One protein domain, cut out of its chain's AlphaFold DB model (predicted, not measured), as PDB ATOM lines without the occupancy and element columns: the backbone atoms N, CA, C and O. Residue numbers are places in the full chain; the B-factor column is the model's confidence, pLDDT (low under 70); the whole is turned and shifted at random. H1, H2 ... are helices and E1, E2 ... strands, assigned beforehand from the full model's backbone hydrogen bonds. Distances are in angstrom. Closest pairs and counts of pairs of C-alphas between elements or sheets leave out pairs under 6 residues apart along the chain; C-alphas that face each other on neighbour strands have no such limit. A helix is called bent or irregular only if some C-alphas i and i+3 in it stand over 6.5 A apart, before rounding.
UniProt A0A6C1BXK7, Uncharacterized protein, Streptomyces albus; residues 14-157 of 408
ATOM      1  N   ALA A  14      -8.435  36.363  24.271       94.81
ATOM      2  CA  ALA A  14      -7.191  36.993  24.685       94.81
ATOM      3  C   ALA A  14      -5.998  36.083  24.370       94.81
ATOM      4  O   ALA A  14      -4.996  36.550  23.833       94.81
ATOM      5  N   GLU A  15      -6.118  34.779  24.625       95.19
ATOM      6  CA  GLU A  15      -5.099  33.785  24.285       95.19
ATOM      7  C   GLU A  15      -4.857  33.704  22.770       95.19
ATOM      8  O   GLU A  15      -3.702  33.673  22.339       95.19
ATOM      9  N   ARG A  16      -5.916  33.757  21.949       96.19
ATOM     10  CA  ARG A  16      -5.815  33.838  20.477       96.19
ATOM     11  C   ARG A  16      -5.030  35.070  20.032       96.19
ATOM     12  O   ARG A  16      -4.110  34.962  19.222       96.19
ATOM     13  N   ALA A  17      -5.354  36.238  20.589       97.25
ATOM     14  CA  ALA A  17      -4.645  37.477  20.283       97.25
ATOM     15  C   ALA A  17      -3.164  37.405  20.699       97.25
ATOM     16  O   ALA A  17      -2.291  37.809  19.932       97.25
ATOM     17  N   GLU A  18      -2.855  36.846  21.872       96.94
ATOM     18  CA  GLU A  18      -1.469  36.648  22.320       96.94
ATOM     19  C   GLU A  18      -0.680  35.698  21.409       96.94
ATOM     20  O   GLU A  18       0.487  35.969  21.120       96.94
ATOM     21  N   LEU A  19      -1.297  34.619  20.916       95.69
ATOM     22  CA  LEU A  19      -0.659  33.701  19.965       95.69
ATOM     23  C   LEU A  19      -0.235  34.430  18.683       95.69
ATOM     24  O   LEU A  19       0.916  34.311  18.256       95.69
ATOM     25  N   LEU A  20      -1.131  35.242  18.118       96.88
ATOM     26  CA  LEU A  20      -0.863  36.034  16.914       96.88
ATOM     27  C   LEU A  20       0.226  37.088  17.156       96.88
ATOM     28  O   LEU A  20       1.157  37.232  16.364       96.88
ATOM     29  N   LEU A  21       0.147  37.809  18.276       97.25
ATOM     30  CA  LEU A  21       1.124  38.836  18.639       97.25
ATOM     31  C   LEU A  21       2.504  38.252  18.959       97.25
ATOM     32  O   LEU A  21       3.517  38.925  18.748       97.25
ATOM     33  N   GLY A  22       2.564  37.015  19.456       94.81
ATOM     34  CA  GLY A  22       3.799  36.325  19.821       94.81
ATOM     35  C   GLY A  22       4.666  35.936  18.621       94.81
ATOM     36  O   GLY A  22       5.897  35.927  18.727       94.81
ATOM     37  N   ALA A  23       4.066  35.716  17.453       93.81
ATOM     38  CA  ALA A  23       4.755  35.196  16.276       93.81
ATOM     39  C   ALA A  23       5.043  36.270  15.209       93.81
ATOM     40  O   ALA A  23       4.206  37.135  14.963       93.81
ATOM     41  N   PRO A  24       6.219  36.245  14.549       93.25
ATOM     42  CA  PRO A  24       6.502  37.064  13.370       93.25
ATOM     43  C   PRO A  24       5.441  36.979  12.275       93.25
ATOM     44  O   PRO A  24       4.942  38.026  11.871       93.25
ATOM     45  N   LEU A  25       5.056  35.766  11.859       93.69
ATOM     46  CA  LEU A  25       4.022  35.565  10.843       93.69
ATOM     47  C   LEU A  25       2.679  36.140  11.305       93.69
ATOM     48  O   LEU A  25       2.082  36.935  10.589       93.69
ATOM     49  N   GLY A  26       2.260  35.841  12.539       95.88
ATOM     50  CA  GLY A  26       1.065  36.436  13.138       95.88
ATOM     51  C   GLY A  26       1.079  37.970  13.125       95.88
ATOM     52  O   GLY A  26       0.123  38.582  12.665       95.88
ATOM     53  N   ARG A  27       2.171  38.630  13.538       96.00
ATOM     54  CA  ARG A  27       2.272  40.105  13.493       96.00
ATOM     55  C   ARG A  27       2.293  40.670  12.077       96.00
ATOM     56  O   ARG A  27       1.742  41.747  11.865       96.00
ATOM     57  N   GLN A  28       2.937  39.989  11.134       94.00
ATOM     58  CA  GLN A  28       2.960  40.401   9.732       94.00
ATOM     59  C   GLN A  28       1.562  40.294   9.119       94.00
ATOM     60  O   GLN A  28       1.110  41.250   8.496       94.00
ATOM     61  N   PHE A  29       0.839  39.212   9.417       95.31
ATOM     62  CA  PHE A  29      -0.558  39.036   9.032       95.31
ATOM     63  C   PHE A  29      -1.479  40.083   9.667       95.31
ATOM     64  O   PHE A  29      -2.274  40.708   8.983       95.31
ATOM     65  N   LEU A  30      -1.333  40.382  10.961       96.88
ATOM     66  CA  LEU A  30      -2.065  41.498  11.580       96.88
ATOM     67  C   LEU A  30      -1.753  42.834  10.894       96.88
ATOM     68  O   LEU A  30      -2.625  43.690  10.752       96.88
ATOM     69  N   GLY A  31      -0.509  43.004  10.451       94.56
ATOM     70  CA  GLY A  31      -0.069  44.178   9.720       94.56
ATOM     71  C   GLY A  31      -0.862  44.431   8.443       94.56
ATOM     72  O   GLY A  31      -1.217  45.583   8.214       94.56
ATOM     73  N   THR A  32      -1.237  43.383   7.698       93.19
ATOM     74  CA  THR A  32      -2.005  43.514   6.444       93.19
ATOM     75  C   THR A  32      -3.400  44.103   6.650       93.19
ATOM     76  O   THR A  32      -4.036  44.503   5.690       93.19
ATOM     77  N   PHE A  33      -3.911  44.147   7.882       95.12
ATOM     78  CA  PHE A  33      -5.189  44.800   8.195       95.12
ATOM     79  C   PHE A  33      -5.015  46.198   8.784       95.12
ATOM     80  O   PHE A  33      -5.962  46.979   8.824       95.12
ATOM     81  N   ALA A  34      -3.828  46.508   9.301       93.50
ATOM     82  CA  ALA A  34      -3.521  47.829   9.828       93.50
ATOM     83  C   ALA A  34      -3.087  48.797   8.718       93.50
ATOM     84  O   ALA A  34      -3.375  49.988   8.825       93.50
ATOM     85  N   ASP A  35      -2.348  48.280   7.731       91.75
ATOM     86  CA  ASP A  35      -1.859  48.962   6.532       91.75
ATOM     87  C   ASP A  35      -1.349  47.880   5.561       91.75
ATOM     88  O   ASP A  35      -0.392  47.171   5.889       91.75
ATOM     89  N   ASP A  36      -1.945  47.751   4.370       84.81
ATOM     90  CA  ASP A  36      -1.525  46.760   3.356       84.81
ATOM     91  C   ASP A  36      -0.028  46.906   2.982       84.81
ATOM     92  O   ASP A  36       0.598  45.986   2.459       84.81
ATOM     93  N   CYS A  37       0.579  48.060   3.277       86.75
ATOM     94  CA  CYS A  37       1.981  48.387   3.049       86.75
ATOM     95  C   CYS A  37       2.733  48.648   4.371       86.75
ATOM     96  O   CYS A  37       3.598  49.526   4.441       86.75
ATOM     97  N   LEU A  38       2.445  47.897   5.441       91.06
ATOM     98  CA  LEU A  38       3.010  48.164   6.771       91.06
ATOM     99  C   LEU A  38       4.548  48.233   6.804       91.06
ATOM    100  O   LEU A  38       5.100  49.131   7.451       91.06
ATOM    101  N   GLU A  39       5.250  47.315   6.127       90.88
ATOM    102  CA  GLU A  39       6.721  47.357   6.032       90.88
ATOM    103  C   GLU A  39       7.178  48.707   5.479       90.88
ATOM    104  O   GLU A  39       8.059  49.377   6.026       90.88
ATOM    105  N   ASP A  40       6.502  49.149   4.430       88.81
ATOM    106  CA  ASP A  40       6.800  50.376   3.734       88.81
ATOM    107  C   ASP A  40       6.575  51.608   4.596       88.81
ATOM    108  O   ASP A  40       7.451  52.479   4.653       88.81
ATOM    109  N   THR A  41       5.433  51.658   5.270       91.69
ATOM    110  CA  THR A  41       5.068  52.723   6.198       91.69
ATOM    111  C   THR A  41       6.083  52.813   7.338       91.69
ATOM    112  O   THR A  41       6.631  53.890   7.596       91.69
ATOM    113  N   LEU A  42       6.432  51.681   7.962       93.69
ATOM    114  CA  LEU A  42       7.438  51.625   9.025       93.69
ATOM    115  C   LEU A  42       8.813  52.084   8.534       93.69
ATOM    116  O   LEU A  42       9.451  52.931   9.160       93.69
ATOM    117  N   PHE A  43       9.288  51.552   7.409       93.12
ATOM    118  CA  PHE A  43      10.644  51.813   6.929       93.12
ATOM    119  C   PHE A  43      10.806  53.261   6.470       93.12
ATOM    120  O   PHE A  43      11.864  53.864   6.687       93.12
ATOM    121  N   ALA A  44       9.759  53.838   5.874       90.81
ATOM    122  CA  ALA A  44       9.725  55.247   5.512       90.81
ATOM    123  C   ALA A  44       9.752  56.146   6.756       90.81
ATOM    124  O   ALA A  44      10.625  57.013   6.851       90.81
ATOM    125  N   ALA A  45       8.862  55.907   7.725       93.44
ATOM    126  CA  ALA A  45       8.765  56.708   8.945       93.44
ATOM    127  C   ALA A  45      10.043  56.638   9.802       93.44
ATOM    128  O   ALA A  45      10.476  57.637  10.374       93.44
ATOM    129  N   LEU A  46      10.693  55.472   9.843       94.38
ATOM    130  CA  LEU A  46      11.893  55.231  10.648       94.38
ATOM    131  C   LEU A  46      13.207  55.544   9.911       94.38
ATOM    132  O   LEU A  46      14.275  55.493  10.528       94.38
ATOM    133  N   GLY A  47      13.152  55.885   8.620       92.44
ATOM    134  CA  GLY A  47      14.323  56.245   7.817       92.44
ATOM    135  C   GLY A  47      15.260  55.071   7.511       92.44
ATOM    136  O   GLY A  47      16.478  55.263   7.451       92.44
ATOM    137  N   LEU A  48      14.718  53.868   7.317       89.88
ATOM    138  CA  LEU A  48      15.491  52.634   7.098       89.88
ATOM    139  C   LEU A  48      15.946  52.442   5.643       89.88
ATOM    140  O   LEU A  48      16.843  51.645   5.375       89.88
ATOM    141  N   GLY A  49      15.415  53.257   4.728       83.38
ATOM    142  CA  GLY A  49      15.706  53.177   3.299       83.38
ATOM    143  C   GLY A  49      14.921  52.070   2.603       83.38
ATOM    144  O   GLY A  49      13.952  51.554   3.155       83.38
ATOM    145  N   ASP A  50      15.314  51.754   1.371       78.81
ATOM    146  CA  ASP A  50      14.726  50.640   0.627       78.81
ATOM    147  C   ASP A  50      15.279  49.297   1.102       78.81
ATOM    148  O   ASP A  50      16.432  49.185   1.534       78.81
ATOM    149  N   VAL A  51      14.453  48.269   0.953       71.31
ATOM    150  CA  VAL A  51      14.852  46.879   1.127       71.31
ATOM    151  C   VAL A  51      15.857  46.489   0.034       71.31
ATOM    152  O   VAL A  51      15.572  46.675  -1.154       71.31
ATOM    153  N   PRO A  52      17.044  45.958   0.385       63.53
ATOM    154  CA  PRO A  52      17.991  45.459  -0.605       63.53
ATOM    155  C   PRO A  52      17.358  44.384  -1.498       63.53
ATOM    156  O   PRO A  52      16.777  43.431  -0.995       63.53
ATOM    157  N   GLY A  53      17.509  44.522  -2.817       61.47
ATOM    158  CA  GLY A  53      16.945  43.583  -3.798       61.47
ATOM    159  C   GLY A  53      15.546  43.949  -4.304       61.47
ATOM    160  O   GLY A  53      15.131  43.415  -5.325       61.47
ATOM    161  N   THR A  54      14.868  44.914  -3.678       63.62
ATOM    162  CA  THR A  54      13.553  45.397  -4.120       63.62
ATOM    163  C   THR A  54      13.701  46.687  -4.930       63.62
ATOM    164  O   THR A  54      14.368  47.634  -4.508       63.62
ATOM    165  N   LEU A  55      13.071  46.750  -6.104       65.31
ATOM    166  CA  LEU A  55      12.965  47.966  -6.913       65.31
ATOM    167  C   LEU A  55      11.523  48.462  -6.878       65.31
ATOM    168  O   LEU A  55      10.605  47.719  -7.207       65.31
ATOM    169  N   LYS A  56      11.333  49.728  -6.508       70.12
ATOM    170  CA  LYS A  56      10.013  50.364  -6.498       70.12
ATOM    171  C   LYS A  56       9.900  51.359  -7.621       70.12
ATOM    172  O   LYS A  56      10.849  52.097  -7.901       70.12
ATOM    173  N   PHE A  57       8.723  51.426  -8.223       75.50
ATOM    174  CA  PHE A  57       8.448  52.356  -9.297       75.50
ATOM    175  C   PHE A  57       7.080  53.011  -9.113       75.50
ATOM    176  O   PHE A  57       6.137  52.363  -8.678       75.50
ATOM    177  N   ALA A  58       6.985  54.293  -9.452       74.06
ATOM    178  CA  ALA A  58       5.715  54.957  -9.706       74.06
ATOM    179  C   ALA A  58       5.424  54.876 -11.204       74.06
ATOM    180  O   ALA A  58       6.322  55.143 -12.010       74.06
ATOM    181  N   VAL A  59       4.193  54.523 -11.556       79.88
ATOM    182  CA  VAL A  59       3.690  54.587 -12.929       79.88
ATOM    183  C   VAL A  59       2.837  55.845 -13.034       79.88
ATOM    184  O   VAL A  59       1.853  55.993 -12.318       79.88
ATOM    185  N   GLU A  60       3.256  56.782 -13.878       84.12
ATOM    186  CA  GLU A  60       2.552  58.039 -14.135       84.12
ATOM    187  C   GLU A  60       2.037  58.014 -15.581       84.12
ATOM    188  O   GLU A  60       2.807  57.732 -16.503       84.12
ATOM    189  N   GLU A  61       0.754  58.300 -15.802       79.38
ATOM    190  CA  GLU A  61       0.238  58.515 -17.159       79.38
ATOM    191  C   GLU A  61       0.804  59.822 -17.724       79.38
ATOM    192  O   GLU A  61       0.800  60.867 -17.066       79.38
ATOM    193  N   THR A  62       1.337  59.767 -18.943       82.38
ATOM    194  CA  THR A  62       1.866  60.944 -19.624       82.38
ATOM    195  C   THR A  62       0.741  61.704 -20.322       82.38
ATOM    196  O   THR A  62      -0.241  61.101 -20.758       82.38
ATOM    197  N   PRO A  63       0.882  63.029 -20.499       75.12
ATOM    198  CA  PRO A  63      -0.110  63.839 -21.207       75.12
ATOM    199  C   PRO A  63      -0.383  63.377 -22.649       75.12
ATOM    200  O   PRO A  63      -1.427  63.707 -23.204       75.12
ATOM    201  N   GLU A  64       0.539  62.624 -23.262       85.62
ATOM    202  CA  GLU A  64       0.384  62.056 -24.606       85.62
ATOM    203  C   GLU A  64      -0.318  60.681 -24.630       85.62
ATOM    204  O   GLU A  64      -0.418  60.076 -25.698       85.62
ATOM    205  N   GLY A  65      -0.802  60.178 -23.487       77.75
ATOM    206  CA  GLY A  65      -1.488  58.884 -23.380       77.75
ATOM    207  C   GLY A  65      -0.557  57.672 -23.246       77.75
ATOM    208  O   GLY A  65      -0.972  56.554 -23.543       77.75
ATOM    209  N   GLY A  66       0.701  57.874 -22.837       79.94
ATOM    210  CA  GLY A  66       1.642  56.799 -22.500       79.94
ATOM    211  C   GLY A  66       1.769  56.584 -20.991       79.94
ATOM    212  O   GLY A  66       1.195  57.319 -20.197       79.94
ATOM    213  N   THR A  67       2.571  55.608 -20.570       80.31
ATOM    214  CA  THR A  67       2.949  55.414 -19.160       80.31
ATOM    215  C   THR A  67       4.441  55.652 -18.973       80.31
ATOM    216  O   THR A  67       5.281  55.158 -19.727       80.31
ATOM    217  N   ARG A  68       4.792  56.434 -17.950       82.62
ATOM    218  CA  ARG A  68       6.168  56.692 -17.535       82.62
ATOM    219  C   ARG A  68       6.423  56.049 -16.184       82.62
ATOM    220  O   ARG A  68       5.813  56.404 -15.183       82.62
ATOM    221  N   THR A  69       7.411  55.167 -16.156       82.12
ATOM    222  CA  THR A  69       7.852  54.499 -14.934       82.12
ATOM    223  C   THR A  69       9.031  55.256 -14.323       82.12
ATOM    224  O   THR A  69      10.063  55.447 -14.972       82.12
ATOM    225  N   ARG A  70       8.911  55.697 -13.068       80.06
ATOM    226  CA  ARG A  70       9.999  56.342 -12.313       80.06
ATOM    227  C   ARG A  70      10.379  55.499 -11.109       80.06
ATOM    228  O   ARG A  70       9.547  55.262 -10.243       80.06
ATOM    229  N   THR A  71      11.654  55.127 -11.001       77.00
ATOM    230  CA  THR A  71      12.168  54.440  -9.811       77.00
ATOM    231  C   THR A  71      12.067  55.338  -8.581       77.00
ATOM    232  O   THR A  71      12.605  56.448  -8.561       77.00
ATOM    233  N   LEU A  72      11.408  54.838  -7.543       73.12
ATOM    234  CA  LEU A  72      11.359  55.451  -6.226       73.12
ATOM    235  C   LEU A  72      12.535  54.913  -5.408       73.12
ATOM    236  O   LEU A  72      12.777  53.709  -5.391       73.12
ATOM    237  N   ARG A  73      13.284  55.806  -4.753       73.12
ATOM    238  CA  ARG A  73      14.362  55.423  -3.834       73.12
ATOM    239  C   ARG A  73      14.187  56.093  -2.483       73.12
ATOM    240  O   ARG A  73      14.137  57.324  -2.407       73.12
ATOM    241  N   ARG A  74      14.162  55.308  -1.410       76.12
ATOM    242  CA  ARG A  74      14.189  55.795  -0.030       76.12
ATOM    243  C   ARG A  74      15.627  55.840   0.457       76.12
ATOM    244  O   ARG A  74      16.351  54.847   0.505       76.12
ATOM    245  N   ARG A  75      16.061  57.029   0.869       77.00
ATOM    246  CA  ARG A  75      17.398  57.214   1.435       77.00
ATOM    247  C   ARG A  75      17.476  56.543   2.810       77.00
ATOM    248  O   ARG A  75      16.810  57.000   3.737       77.00
ATOM    249  N   LYS A  76      18.339  55.531   2.957       85.88
ATOM    250  CA  LYS A  76      18.696  54.959   4.267       85.88
ATOM    251  C   LYS A  76      19.376  56.031   5.123       85.88
ATOM    252  O   LYS A  76      20.391  56.599   4.716       85.88
ATOM    253  N   ARG A  77      18.788  56.340   6.280       87.69
ATOM    254  CA  ARG A  77      19.309  57.307   7.263       87.69
ATOM    255  C   ARG A  77      19.968  56.624   8.460       87.69
ATOM    256  O   ARG A  77      20.874  57.215   9.034       87.69
ATOM    257  N   ARG A  78      19.541  55.408   8.814       91.00
ATOM    258  CA  ARG A  78      20.091  54.606   9.924       91.00
ATOM    259  C   ARG A  78      19.828  53.112   9.738       91.00
ATOM    260  O   ARG A  78      19.102  52.732   8.817       91.00
ATOM    261  N   ASP A  79      20.440  52.274  10.571       89.56
ATOM    262  CA  ASP A  79      20.153  50.840  10.609       89.56
ATOM    263  C   ASP A  79      18.938  50.545  11.498       89.56
ATOM    264  O   ASP A  79      18.659  51.275  12.449       89.56
ATOM    265  N   TRP A  80      18.198  49.472  11.202       90.88
ATOM    266  CA  TRP A  80      17.018  49.102  11.991       90.88
ATOM    267  C   TRP A  80      17.388  48.707  13.425       90.88
ATOM    268  O   TRP A  80      16.583  48.881  14.336       90.88
ATOM    269  N   ARG A  81      18.625  48.232  13.636       91.44
ATOM    270  CA  ARG A  81      19.171  47.896  14.959       91.44
ATOM    271  C   ARG A  81      19.311  49.113  15.876       91.44
ATOM    272  O   ARG A  81      19.348  48.942  17.090       91.44
ATOM    273  N   ASP A  82      19.351  50.316  15.304       93.25
ATOM    274  CA  ASP A  82      19.479  51.580  16.034       93.25
ATOM    275  C   ASP A  82      18.115  52.219  16.357       93.25
ATOM    276  O   ASP A  82      18.054  53.303  16.938       93.25
ATOM    277  N   VAL A  83      17.003  51.599  15.945       95.06
ATOM    278  CA  VAL A  83      15.657  52.132  16.184       95.06
ATOM    279  C   VAL A  83      15.189  51.777  17.591       95.06
ATOM    280  O   VAL A  83      15.129  50.608  17.973       95.06
ATOM    281  N   HIS A  84      14.770  52.783  18.360       95.69
ATOM    282  CA  HIS A  84      14.180  52.547  19.672       95.69
ATOM    283  C   HIS A  84      12.716  52.103  19.572       95.69
ATOM    284  O   HIS A  84      11.924  52.664  18.815       95.69
ATOM    285  N   ALA A  85      12.310  51.177  20.446       95.88
ATOM    286  CA  ALA A  85      10.936  50.669  20.516       95.88
ATOM    287  C   ALA A  85       9.869  51.775  20.671       95.88
ATOM    288  O   ALA A  85       8.741  51.616  20.218       95.88
ATOM    289  N   GLY A  86      10.209  52.910  21.299       97.75
ATOM    290  CA  GLY A  86       9.303  54.057  21.418       97.75
ATOM    291  C   GLY A  86       8.941  54.700  20.076       97.75
ATOM    292  O   GLY A  86       7.802  55.121  19.900       97.75
ATOM    293  N   GLU A  87       9.877  54.726  19.126       97.75
ATOM    294  CA  GLU A  87       9.644  55.250  17.777       97.75
ATOM    295  C   GLU A  87       8.758  54.297  16.976       97.75
ATOM    296  O   GLU A  87       7.800  54.731  16.343       97.75
ATOM    297  N   VAL A  88       9.016  52.988  17.079       97.88
ATOM    298  CA  VAL A  88       8.170  51.966  16.445       97.88
ATOM    299  C   VAL A  88       6.747  52.024  16.993       97.88
ATOM    300  O   VAL A  88       5.793  52.013  16.219       97.88
ATOM    301  N   ARG A  89       6.593  52.153  18.320       98.38
ATOM    302  CA  ARG A  89       5.280  52.305  18.957       98.38
ATOM    303  C   ARG A  89       4.515  53.511  18.428       98.38
ATOM    304  O   ARG A  89       3.324  53.392  18.184       98.38
ATOM    305  N   ALA A  90       5.179  54.654  18.249       98.25
ATOM    306  CA  ALA A  90       4.529  55.855  17.731       98.25
ATOM    307  C   ALA A  90       3.963  55.630  16.320       98.25
ATOM    308  O   ALA A  90       2.798  55.942  16.086       98.25
ATOM    309  N   VAL A  91       4.753  55.026  15.424       97.94
ATOM    310  CA  VAL A  91       4.321  54.744  14.045       97.94
ATOM    311  C   VAL A  91       3.187  53.718  14.021       97.94
ATOM    312  O   VAL A  91       2.151  53.980  13.422       97.94
ATOM    313  N   LEU A  92       3.333  52.582  14.716       98.12
ATOM    314  CA  LEU A  92       2.281  51.556  14.748       98.12
ATOM    315  C   LEU A  92       0.983  52.078  15.357       98.12
ATOM    316  O   LEU A  92      -0.091  51.772  14.849       98.12
ATOM    317  N   ARG A  93       1.066  52.892  16.413       98.19
ATOM    318  CA  ARG A  93      -0.113  53.507  17.024       98.19
ATOM    319  C   ARG A  93      -0.843  54.418  16.051       98.19
ATOM    320  O   ARG A  93      -2.067  54.374  15.997       98.19
ATOM    321  N   GLU A  94      -0.112  55.248  15.311       97.88
ATOM    322  CA  GLU A  94      -0.694  56.119  14.290       97.88
ATOM    323  C   GLU A  94      -1.358  55.296  13.182       97.88
ATOM    324  O   GLU A  94      -2.508  55.559  12.836       97.88
ATOM    325  N   THR A  95      -0.685  54.250  12.696       97.31
ATOM    326  CA  THR A  95      -1.233  53.328  11.695       97.31
ATOM    327  C   THR A  95      -2.521  52.660  12.180       97.31
ATOM    328  O   THR A  95      -3.559  52.779  11.538       97.31
ATOM    329  N   VAL A  96      -2.506  52.034  13.359       97.75
ATOM    330  CA  VAL A  96      -3.681  51.354  13.930       97.75
ATOM    331  C   VAL A  96      -4.814  52.339  14.243       97.75
ATOM    332  O   VAL A  96      -5.991  51.980  14.133       97.75
ATOM    333  N   ALA A  97      -4.498  53.595  14.581       97.31
ATOM    334  CA  ALA A  97      -5.491  54.638  14.831       97.31
ATOM    335  C   ALA A  97      -6.277  55.051  13.575       97.31
ATOM    336  O   ALA A  97      -7.429  55.471  13.722       97.31
ATOM    337  N   LYS A  98      -5.717  54.878  12.362       96.12
ATOM    338  CA  LYS A  98      -6.457  55.070  11.096       96.12
ATOM    339  C   LYS A  98      -7.688  54.167  11.027       96.12
ATOM    340  O   LYS A  98      -8.732  54.582  10.536       96.12
ATOM    341  N   GLY A  99      -7.591  52.969  11.609       94.62
ATOM    342  CA  GLY A  99      -8.733  52.085  11.801       94.62
ATOM    343  C   GLY A  99      -9.146  51.269  10.588       94.62
ATOM    344  O   GLY A  99     -10.294  50.835  10.556       94.62
ATOM    345  N   GLU A 100      -8.243  51.066   9.627       93.31
ATOM    346  CA  GLU A 100      -8.464  50.218   8.444       93.31
ATOM    347  C   GLU A 100      -8.913  48.805   8.851       93.31
ATOM    348  O   GLU A 100      -9.879  48.281   8.307       93.31
ATOM    349  N   TRP A 101      -8.336  48.267   9.930       95.00
ATOM    350  CA  TRP A 101      -8.660  46.957  10.500       95.00
ATOM    351  C   TRP A 101     -10.116  46.784  10.945       95.00
ATOM    352  O   TRP A 101     -10.549  45.663  11.184       95.00
ATOM    353  N   ARG A 102     -10.903  47.858  11.082       93.69
ATOM    354  CA  ARG A 102     -12.316  47.744  11.482       93.69
ATOM    355  C   ARG A 102     -13.165  47.013  10.440       93.69
ATOM    356  O   ARG A 102     -14.199  46.468  10.812       93.69
ATOM    357  N   SER A 103     -12.712  46.949   9.186       89.62
ATOM    358  CA  SER A 103     -13.348  46.165   8.120       89.62
ATOM    359  C   SER A 103     -13.202  44.649   8.305       89.62
ATOM    360  O   SER A 103     -13.923  43.897   7.660       89.62
ATOM    361  N   LEU A 104     -12.338  44.177   9.221       91.81
ATOM    362  CA  LEU A 104     -12.148  42.748   9.519       91.81
ATOM    363  C   LEU A 104     -13.468  42.011   9.781       91.81
ATOM    364  O   LEU A 104     -13.637  40.877   9.342       91.81
ATOM    365  N   GLY A 105     -14.405  42.651  10.489       88.81
ATOM    366  CA  GLY A 105     -15.702  42.054  10.819       88.81
ATOM    367  C   GLY A 105     -16.648  41.888   9.624       88.81
ATOM    368  O   GLY A 105     -17.658  41.204   9.754       88.81
ATOM    369  N   GLU A 106     -16.336  42.509   8.486       91.12
ATOM    370  CA  GLU A 106     -17.131  42.476   7.255       91.12
ATOM    371  C   GLU A 106     -16.579  41.470   6.231       91.12
ATOM    372  O   GLU A 106     -17.253  41.161   5.249       91.12
ATOM    373  N   LEU A 107     -15.365  40.948   6.451       91.62
ATOM    374  CA  LEU A 107     -14.728  40.009   5.535       91.62
ATOM    375  C   LEU A 107     -15.385  38.629   5.601       91.62
ATOM    376  O   LEU A 107     -15.714  38.117   6.673       91.62
ATOM    377  N   SER A 108     -15.534  38.008   4.432       89.69
ATOM    378  CA  SER A 108     -15.926  36.606   4.318       89.69
ATOM    379  C   SER A 108     -14.777  35.681   4.731       89.69
ATOM    380  O   SER A 108     -13.614  36.086   4.779       89.69
ATOM    381  N   GLU A 109     -15.088  34.407   4.985       88.19
ATOM    382  CA  GLU A 109     -14.052  33.387   5.198       88.19
ATOM    383  C   GLU A 109     -13.096  33.291   4.002       88.19
ATOM    384  O   GLU A 109     -11.886  33.255   4.200       88.19
ATOM    385  N   ALA A 110     -13.614  33.315   2.768       83.88
ATOM    386  CA  ALA A 110     -12.793  33.256   1.557       83.88
ATOM    387  C   ALA A 110     -11.799  34.429   1.479       83.88
ATOM    388  O   ALA A 110     -10.605  34.205   1.300       83.88
ATOM    389  N   ALA A 111     -12.259  35.661   1.734       87.19
ATOM    390  CA  ALA A 111     -11.397  36.846   1.739       87.19
ATOM    391  C   ALA A 111     -10.327  36.795   2.849       87.19
ATOM    392  O   ALA A 111      -9.206  37.271   2.669       87.19
ATOM    393  N   MET A 112     -10.642  36.198   4.006       90.31
ATOM    394  CA  MET A 112      -9.653  35.958   5.065       90.31
ATOM    395  C   MET A 112      -8.597  34.933   4.639       90.31
ATOM    396  O   MET A 112      -7.411  35.144   4.896       90.31
ATOM    397  N   MET A 113      -9.004  33.845   3.975       88.12
ATOM    398  CA  MET A 113      -8.068  32.832   3.475       88.12
ATOM    399  C   MET A 113      -7.190  33.368   2.341       88.12
ATOM    400  O   MET A 113      -6.026  32.994   2.263       88.12
ATOM    401  N   GLU A 114      -7.704  34.276   1.509       85.56
ATOM    402  CA  GLU A 114      -6.932  34.977   0.471       85.56
ATOM    403  C   GLU A 114      -5.794  35.792   1.074       85.56
ATOM    404  O   GLU A 114      -4.627  35.627   0.722       85.56
ATOM    405  N   ARG A 115      -6.121  36.613   2.079       89.06
ATOM    406  CA  ARG A 115      -5.117  37.399   2.800       89.06
ATOM    407  C   ARG A 115      -4.106  36.506   3.508       89.06
ATOM    408  O   ARG A 115      -2.926  36.852   3.565       89.06
ATOM    409  N   LEU A 116      -4.554  35.375   4.060       90.50
ATOM    410  CA  LEU A 116      -3.657  34.404   4.680       90.50
ATOM    411  C   LEU A 116      -2.694  33.812   3.646       90.50
ATOM    412  O   LEU A 116      -1.499  33.748   3.915       90.50
ATOM    413  N   SER A 117      -3.185  33.421   2.470       86.88
ATOM    414  CA  SER A 117      -2.334  32.908   1.397       86.88
ATOM    415  C   SER A 117      -1.280  33.940   0.977       86.88
ATOM    416  O   SER A 117      -0.081  33.685   1.124       86.88
ATOM    417  N   GLY A 118      -1.698  35.163   0.632       86.12
ATOM    418  CA  GLY A 118      -0.779  36.209   0.171       86.12
ATOM    419  C   GLY A 118       0.291  36.606   1.200       86.12
ATOM    420  O   GLY A 118       1.450  36.856   0.848       86.12
ATOM    421  N   VAL A 119      -0.034  36.621   2.503       87.69
ATOM    422  CA  VAL A 119       1.005  36.861   3.522       87.69
ATOM    423  C   VAL A 119       1.983  35.689   3.616       87.69
ATOM    424  O   VAL A 119       3.167  35.911   3.864       87.69
ATOM    425  N   THR A 120       1.525  34.450   3.416       86.38
ATOM    426  CA  THR A 120       2.398  33.274   3.510       86.38
ATOM    427  C   THR A 120       3.378  33.178   2.351       86.38
ATOM    428  O   THR A 120       4.536  32.854   2.595       86.38
ATOM    429  N   GLU A 121       2.974  33.537   1.130       80.31
ATOM    430  CA  GLU A 121       3.865  33.568  -0.038       80.31
ATOM    431  C   GLU A 121       5.010  34.580   0.112       80.31
ATOM    432  O   GLU A 121       6.119  34.363  -0.375       80.31
ATOM    433  N   SER A 122       4.755  35.697   0.797       78.25
ATOM    434  CA  SER A 122       5.755  36.750   1.004       78.25
ATOM    435  C   SER A 122       6.610  36.548   2.259       78.25
ATOM    436  O   SER A 122       7.724  37.076   2.331       78.25
ATOM    437  N   PHE A 123       6.130  35.782   3.243       85.62
ATOM    438  CA  PHE A 123       6.781  35.629   4.541       85.62
ATOM    439  C   PHE A 123       8.154  34.952   4.440       85.62
ATOM    440  O   PHE A 123       8.283  33.795   4.051       85.62
ATOM    441  N   GLY A 124       9.198  35.668   4.858       79.56
ATOM    442  CA  GLY A 124      10.579  35.192   4.845       79.56
ATOM    443  C   GLY A 124      11.305  35.499   3.537       79.56
ATOM    444  O   GLY A 124      12.530  35.537   3.516       79.56
ATOM    445  N   PHE A 125      10.612  35.794   2.440       76.56
ATOM    446  CA  PHE A 125      11.268  36.067   1.158       76.56
ATOM    447  C   PHE A 125      11.585  37.549   0.930       76.56
ATOM    448  O   PHE A 125      12.335  37.889   0.007       76.56
ATOM    449  N   GLY A 126      11.087  38.441   1.788       74.25
ATOM    450  CA  GLY A 126      11.369  39.867   1.756       74.25
ATOM    451  C   GLY A 126      12.747  40.199   2.328       74.25
ATOM    452  O   GLY A 126      13.105  39.827   3.446       74.25
ATOM    453  N   GLY A 127      13.538  41.009   1.616       75.19
ATOM    454  CA  GLY A 127      14.830  41.483   2.138       75.19
ATOM    455  C   GLY A 127      14.723  42.348   3.412       75.19
ATOM    456  O   GLY A 127      15.747  42.650   4.032       75.19
ATOM    457  N   GLY A 128      13.512  42.788   3.777       84.38
ATOM    458  CA  GLY A 128      13.188  43.588   4.960       84.38
ATOM    459  C   GLY A 128      12.642  42.780   6.141       84.38
ATOM    460  O   GLY A 128      12.616  43.304   7.258       84.38
ATOM    461  N   ASP A 129      12.316  41.501   5.948       86.25
ATOM    462  CA  ASP A 129      11.536  40.702   6.900       86.25
ATOM    463  C   ASP A 129      12.158  40.645   8.295       86.25
ATOM    464  O   ASP A 129      11.507  40.947   9.293       86.25
ATOM    465  N   VAL A 130      13.462  40.371   8.394       86.12
ATOM    466  CA  VAL A 130      14.154  40.318   9.696       86.12
ATOM    467  C   VAL A 130      14.015  41.639  10.460       86.12
ATOM    468  O   VAL A 130      13.830  41.638  11.679       86.12
ATOM    469  N   ALA A 131      14.089  42.776   9.763       90.12
ATOM    470  CA  ALA A 131      13.885  44.077  10.386       90.12
ATOM    471  C   ALA A 131      12.414  44.268  10.772       90.12
ATOM    472  O   ALA A 131      12.140  44.635  11.916       90.12
ATOM    473  N   LEU A 132      11.472  43.959   9.875       92.44
ATOM    474  CA  LEU A 132      10.034  44.037  10.139       92.44
ATOM    475  C   LEU A 132       9.641  43.218  11.377       92.44
ATOM    476  O   LEU A 132       8.990  43.736  12.288       92.44
ATOM    477  N   TRP A 133      10.097  41.970  11.474       92.19
ATOM    478  CA  TRP A 133       9.796  41.064  12.582       92.19
ATOM    479  C   TRP A 133      10.329  41.573  13.918       92.19
ATOM    480  O   TRP A 133       9.638  41.471  14.934       92.19
ATOM    481  N   ARG A 134      11.549  42.127  13.933       92.62
ATOM    482  CA  ARG A 134      12.181  42.680  15.143       92.62
ATOM    483  C   ARG A 134      11.524  43.988  15.578       92.62
ATOM    484  O   ARG A 134      11.274  44.173  16.769       92.62
ATOM    485  N   LEU A 135      11.202  44.867  14.629       96.12
ATOM    486  CA  LEU A 135      10.520  46.132  14.899       96.12
ATOM    487  C   LEU A 135       9.116  45.872  15.455       96.12
ATOM    488  O   LEU A 135       8.809  46.318  16.561       96.12
ATOM    489  N   THR A 136       8.302  45.079  14.757       96.50
ATOM    490  CA  THR A 136       6.944  44.723  15.206       96.50
ATOM    491  C   THR A 136       6.949  43.976  16.539       96.50
ATOM    492  O   THR A 136       6.099  44.255  17.377       96.50
ATOM    493  N   ALA A 137       7.933  43.108  16.812       95.88
ATOM    494  CA  ALA A 137       8.075  42.467  18.125       95.88
ATOM    495  C   ALA A 137       8.294  43.486  19.256       95.88
ATOM    496  O   ALA A 137       7.708  43.361  20.329       95.88
ATOM    497  N   SER A 138       9.103  44.526  19.021       96.81
ATOM    498  CA  SER A 138       9.414  45.552  20.033       96.81
ATOM    499  C   SER A 138       8.212  46.426  20.434       96.81
ATOM    500  O   SER A 138       8.245  47.106  21.466       96.81
ATOM    501  N   ALA A 139       7.153  46.405  19.621       97.00
ATOM    502  CA  ALA A 139       5.962  47.233  19.753       97.00
ATOM    503  C   ALA A 139       4.661  46.438  19.525       97.00
ATOM    504  O   ALA A 139       3.636  47.026  19.188       97.00
ATOM    505  N   ALA A 140       4.683  45.117  19.748       97.44
ATOM    506  CA  ALA A 140       3.566  44.220  19.437       97.44
ATOM    507  C   ALA A 140       2.249  44.649  20.107       97.44
ATOM    508  O   ALA A 140       1.184  44.528  19.516       97.44
ATOM    509  N   GLY A 141       2.324  45.236  21.307       97.69
ATOM    510  CA  GLY A 141       1.151  45.736  22.025       97.69
ATOM    511  C   GLY A 141       0.324  46.779  21.263       97.69
ATOM    512  O   GLY A 141      -0.868  46.882  21.529       97.69
ATOM    513  N   GLU A 142       0.902  47.511  20.303       98.25
ATOM    514  CA  GLU A 142       0.143  48.470  19.484       98.25
ATOM    515  C   GLU A 142      -0.733  47.768  18.426       98.25
ATOM    516  O   GLU A 142      -1.741  48.332  18.017       98.25
ATOM    517  N   LEU A 143      -0.414  46.526  18.031       98.25
ATOM    518  CA  LEU A 143      -1.230  45.704  17.120       98.25
ATOM    519  C   LEU A 143      -2.370  44.961  17.835       98.25
ATOM    520  O   LEU A 143      -3.183  44.307  17.186       98.25
ATOM    521  N   ARG A 144      -2.455  45.052  19.169       98.06
ATOM    522  CA  ARG A 144      -3.457  44.338  19.971       98.06
ATOM    523  C   ARG A 144      -4.908  44.573  19.530       98.06
ATOM    524  O   ARG A 144      -5.612  43.576  19.423       98.06
ATOM    525  N   PRO A 145      -5.359  45.803  19.208       97.88
ATOM    526  CA  PRO A 145      -6.729  46.009  18.733       97.88
ATOM    527  C   PRO A 145      -7.043  45.212  17.461       97.88
ATOM    528  O   PRO A 145      -8.140  44.685  17.317       97.88
ATOM    529  N   VAL A 146      -6.059  45.081  16.566       98.12
ATOM    530  CA  VAL A 146      -6.179  44.288  15.336       98.12
ATOM    531  C   VAL A 146      -6.240  42.798  15.665       98.12
ATOM    532  O   VAL A 146      -7.071  42.083  15.119       98.12
ATOM    533  N   ALA A 147      -5.398  42.335  16.596       98.06
ATOM    534  CA  ALA A 147      -5.368  40.940  17.035       98.06
ATOM    535  C   ALA A 147      -6.676  40.503  17.701       98.06
ATOM    536  O   ALA A 147      -7.188  39.431  17.400       98.06
ATOM    537  N   GLU A 148      -7.231  41.345  18.573       96.88
ATOM    538  CA  GLU A 148      -8.518  41.105  19.232       96.88
ATOM    539  C   GLU A 148      -9.673  41.119  18.225       96.88
ATOM    540  O   GLU A 148     -10.557  40.267  18.296       96.88
ATOM    541  N   ALA A 149      -9.648  42.041  17.255       96.88
ATOM    542  CA  ALA A 149     -10.647  42.098  16.193       96.88
ATOM    543  C   ALA A 149     -10.604  40.861  15.290       96.88
ATOM    544  O   ALA A 149     -11.654  40.296  15.002       96.88
ATOM    545  N   LEU A 150      -9.406  40.418  14.891       96.75
ATOM    546  CA  LEU A 150      -9.227  39.190  14.122       96.75
ATOM    547  C   LEU A 150      -9.723  37.989  14.934       96.75
ATOM    548  O   LEU A 150     -10.585  37.269  14.458       96.75
ATOM    549  N   ALA A 151      -9.269  37.825  16.181       95.31
ATOM    550  CA  ALA A 151      -9.654  36.704  17.041       95.31
ATOM    551  C   ALA A 151     -11.172  36.599  17.284       95.31
ATOM    552  O   ALA A 151     -11.679  35.494  17.487       95.31
ATOM    553  N   ALA A 152     -11.883  37.731  17.286       94.44
ATOM    554  CA  ALA A 152     -13.330  37.802  17.464       94.44
ATOM    555  C   ALA A 152     -14.125  37.791  16.143       94.44
ATOM    556  O   ALA A 152     -15.357  37.732  16.180       94.44
ATOM    557  N   ALA A 153     -13.461  37.880  14.986       95.25
ATOM    558  CA  ALA A 153     -14.131  37.944  13.693       95.25
ATOM    559  C   ALA A 153     -14.833  36.606  13.387       95.25
ATOM    560  O   ALA A 153     -14.174  35.563  13.418       95.25
ATOM    561  N   PRO A 154     -16.131  36.609  13.016       92.44
ATOM    562  CA  PRO A 154     -16.862  35.380  12.702       92.44
ATOM    563  C   PRO A 154     -16.173  34.512  11.642       92.44
ATOM    564  O   PRO A 154     -16.131  33.294  11.786       92.44
ATOM    565  N   ALA A 155     -15.562  35.140  10.633       92.38
ATOM    566  CA  ALA A 155     -14.860  34.468   9.539       92.38
ATOM    567  C   ALA A 155     -13.587  33.702   9.958       92.38
ATOM    568  O   ALA A 155     -13.051  32.928   9.171       92.38
ATOM    569  N   THR A 156     -13.092  33.907  11.182       93.94
ATOM    570  CA  THR A 156     -11.918  33.193  11.717       93.94
ATOM    571  C   THR A 156     -12.244  32.369  12.958       93.94
ATOM    572  O   THR A 156     -11.342  31.825  13.596       93.94
ATOM    573  N   ALA A 157     -13.528  32.247  13.316       91.12
ATOM    574  CA  ALA A 157     -13.947  31.538  14.522       91.12
ATOM    575  C   ALA A 157     -13.386  30.108  14.563       91.12
ATOM    576  O   ALA A 157     -12.877  29.691  15.600       91.12
TER     577      ALA A 157
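This is residues 14 to 157 of the 408 residues of an uncharacterized protein of Streptomyces albus (UniProt A0A6C1BXK7). A body of crossed helices is built round H2, with H5, H6, H7 and H8 packed on it, and a two-stranded hairpin, E1 and E2, sticks out from the body as an arm. H1 and H4 pack on H8, H3 on H4, and the short H9 on H6. The printed part has 144 residues with nine named helices and two named strands, in the order H1 H2 H3 E1 E2 H4 H5 H6 H7 H8 H9, and its class is mostly helix. E1 and E2 make an antiparallel sheet, order E1 - E2. The whole is compact, with a radius of gyration of the C-alphas of 16.5 A and spans of 52 by 39 by 27 A.

Find C-alpha 14 at (-7.191, 36.993, 24.685); there H1 begins, residues 14 to 22. Next come H2, residues 24 to 34, 15.1 A long, and H3, residues 38 to 46. Look at C-alpha 56 at (10.013, 50.364, -6.498) for the start of E1, residues 56 to 61, 16.6 A; E2, residues 67 to 72, is 15.4 A. Then read H4, residues 85 to 98, 20.3 A; H5, residues 100 to 106; H6, residues 109 to 122, 20.5 A; H7, residues 129 to 138; H8, residues 140 to 152, 18.2 A; and H9, residues 154 to 157, ending with C-alpha 157 at (-13.947, 31.538, 14.522). H8 is irregular, with C-alphas 142 and 145 7.3 A apart, and H5 only just, with C-alphas 102 and 105 6.7 A apart.

Begin at the hub, H2. It touches H8, about perpendicular at 77 degrees, the closest C-alphas being those of Leu 30 and Val 146, 6.2 A. It touches H6 through residues 115 to 120 alone, closest at Phe 29 and Val 119, 6.1 A between C-alphas. H1 touches H8 at a steep tilt of 48 degrees, opposite ways; the closest C-alphas, of Ala 17 and Ala 147, are 4.8 A apart. H3 touches H4, closest at the C-alphas of Leu 42 and Val 91, 6.7 A. H9 touches H6, closest at the C-alphas of Ala 155 and Glu 109, 4.5 A. In the hairpin of E1 and E2, N 58 and O 70 are 2.9 A apart, within hydrogen-bond range. E1 and H2 are apart. Every O i to N i+4 pair is within hydrogen-bond range in H1, H3, H4 and H7; H2 has 6 of 7, H6 9 of 10, H8 6 of 9 and H5 0 of 3, with 3 of 4 O i to N i+3 pairs, while H9 is too short for an O i to N i+4 pair.

The C-alphas farthest apart, of Glu 15 and Glu 64, are 56.7 A from each other. The printed part has no cut. The link from E2 to H4, residues 73 to 84, is long. Mean pLDDT of the printed part is 89.4; look at residues 52 to 55 for values under 70.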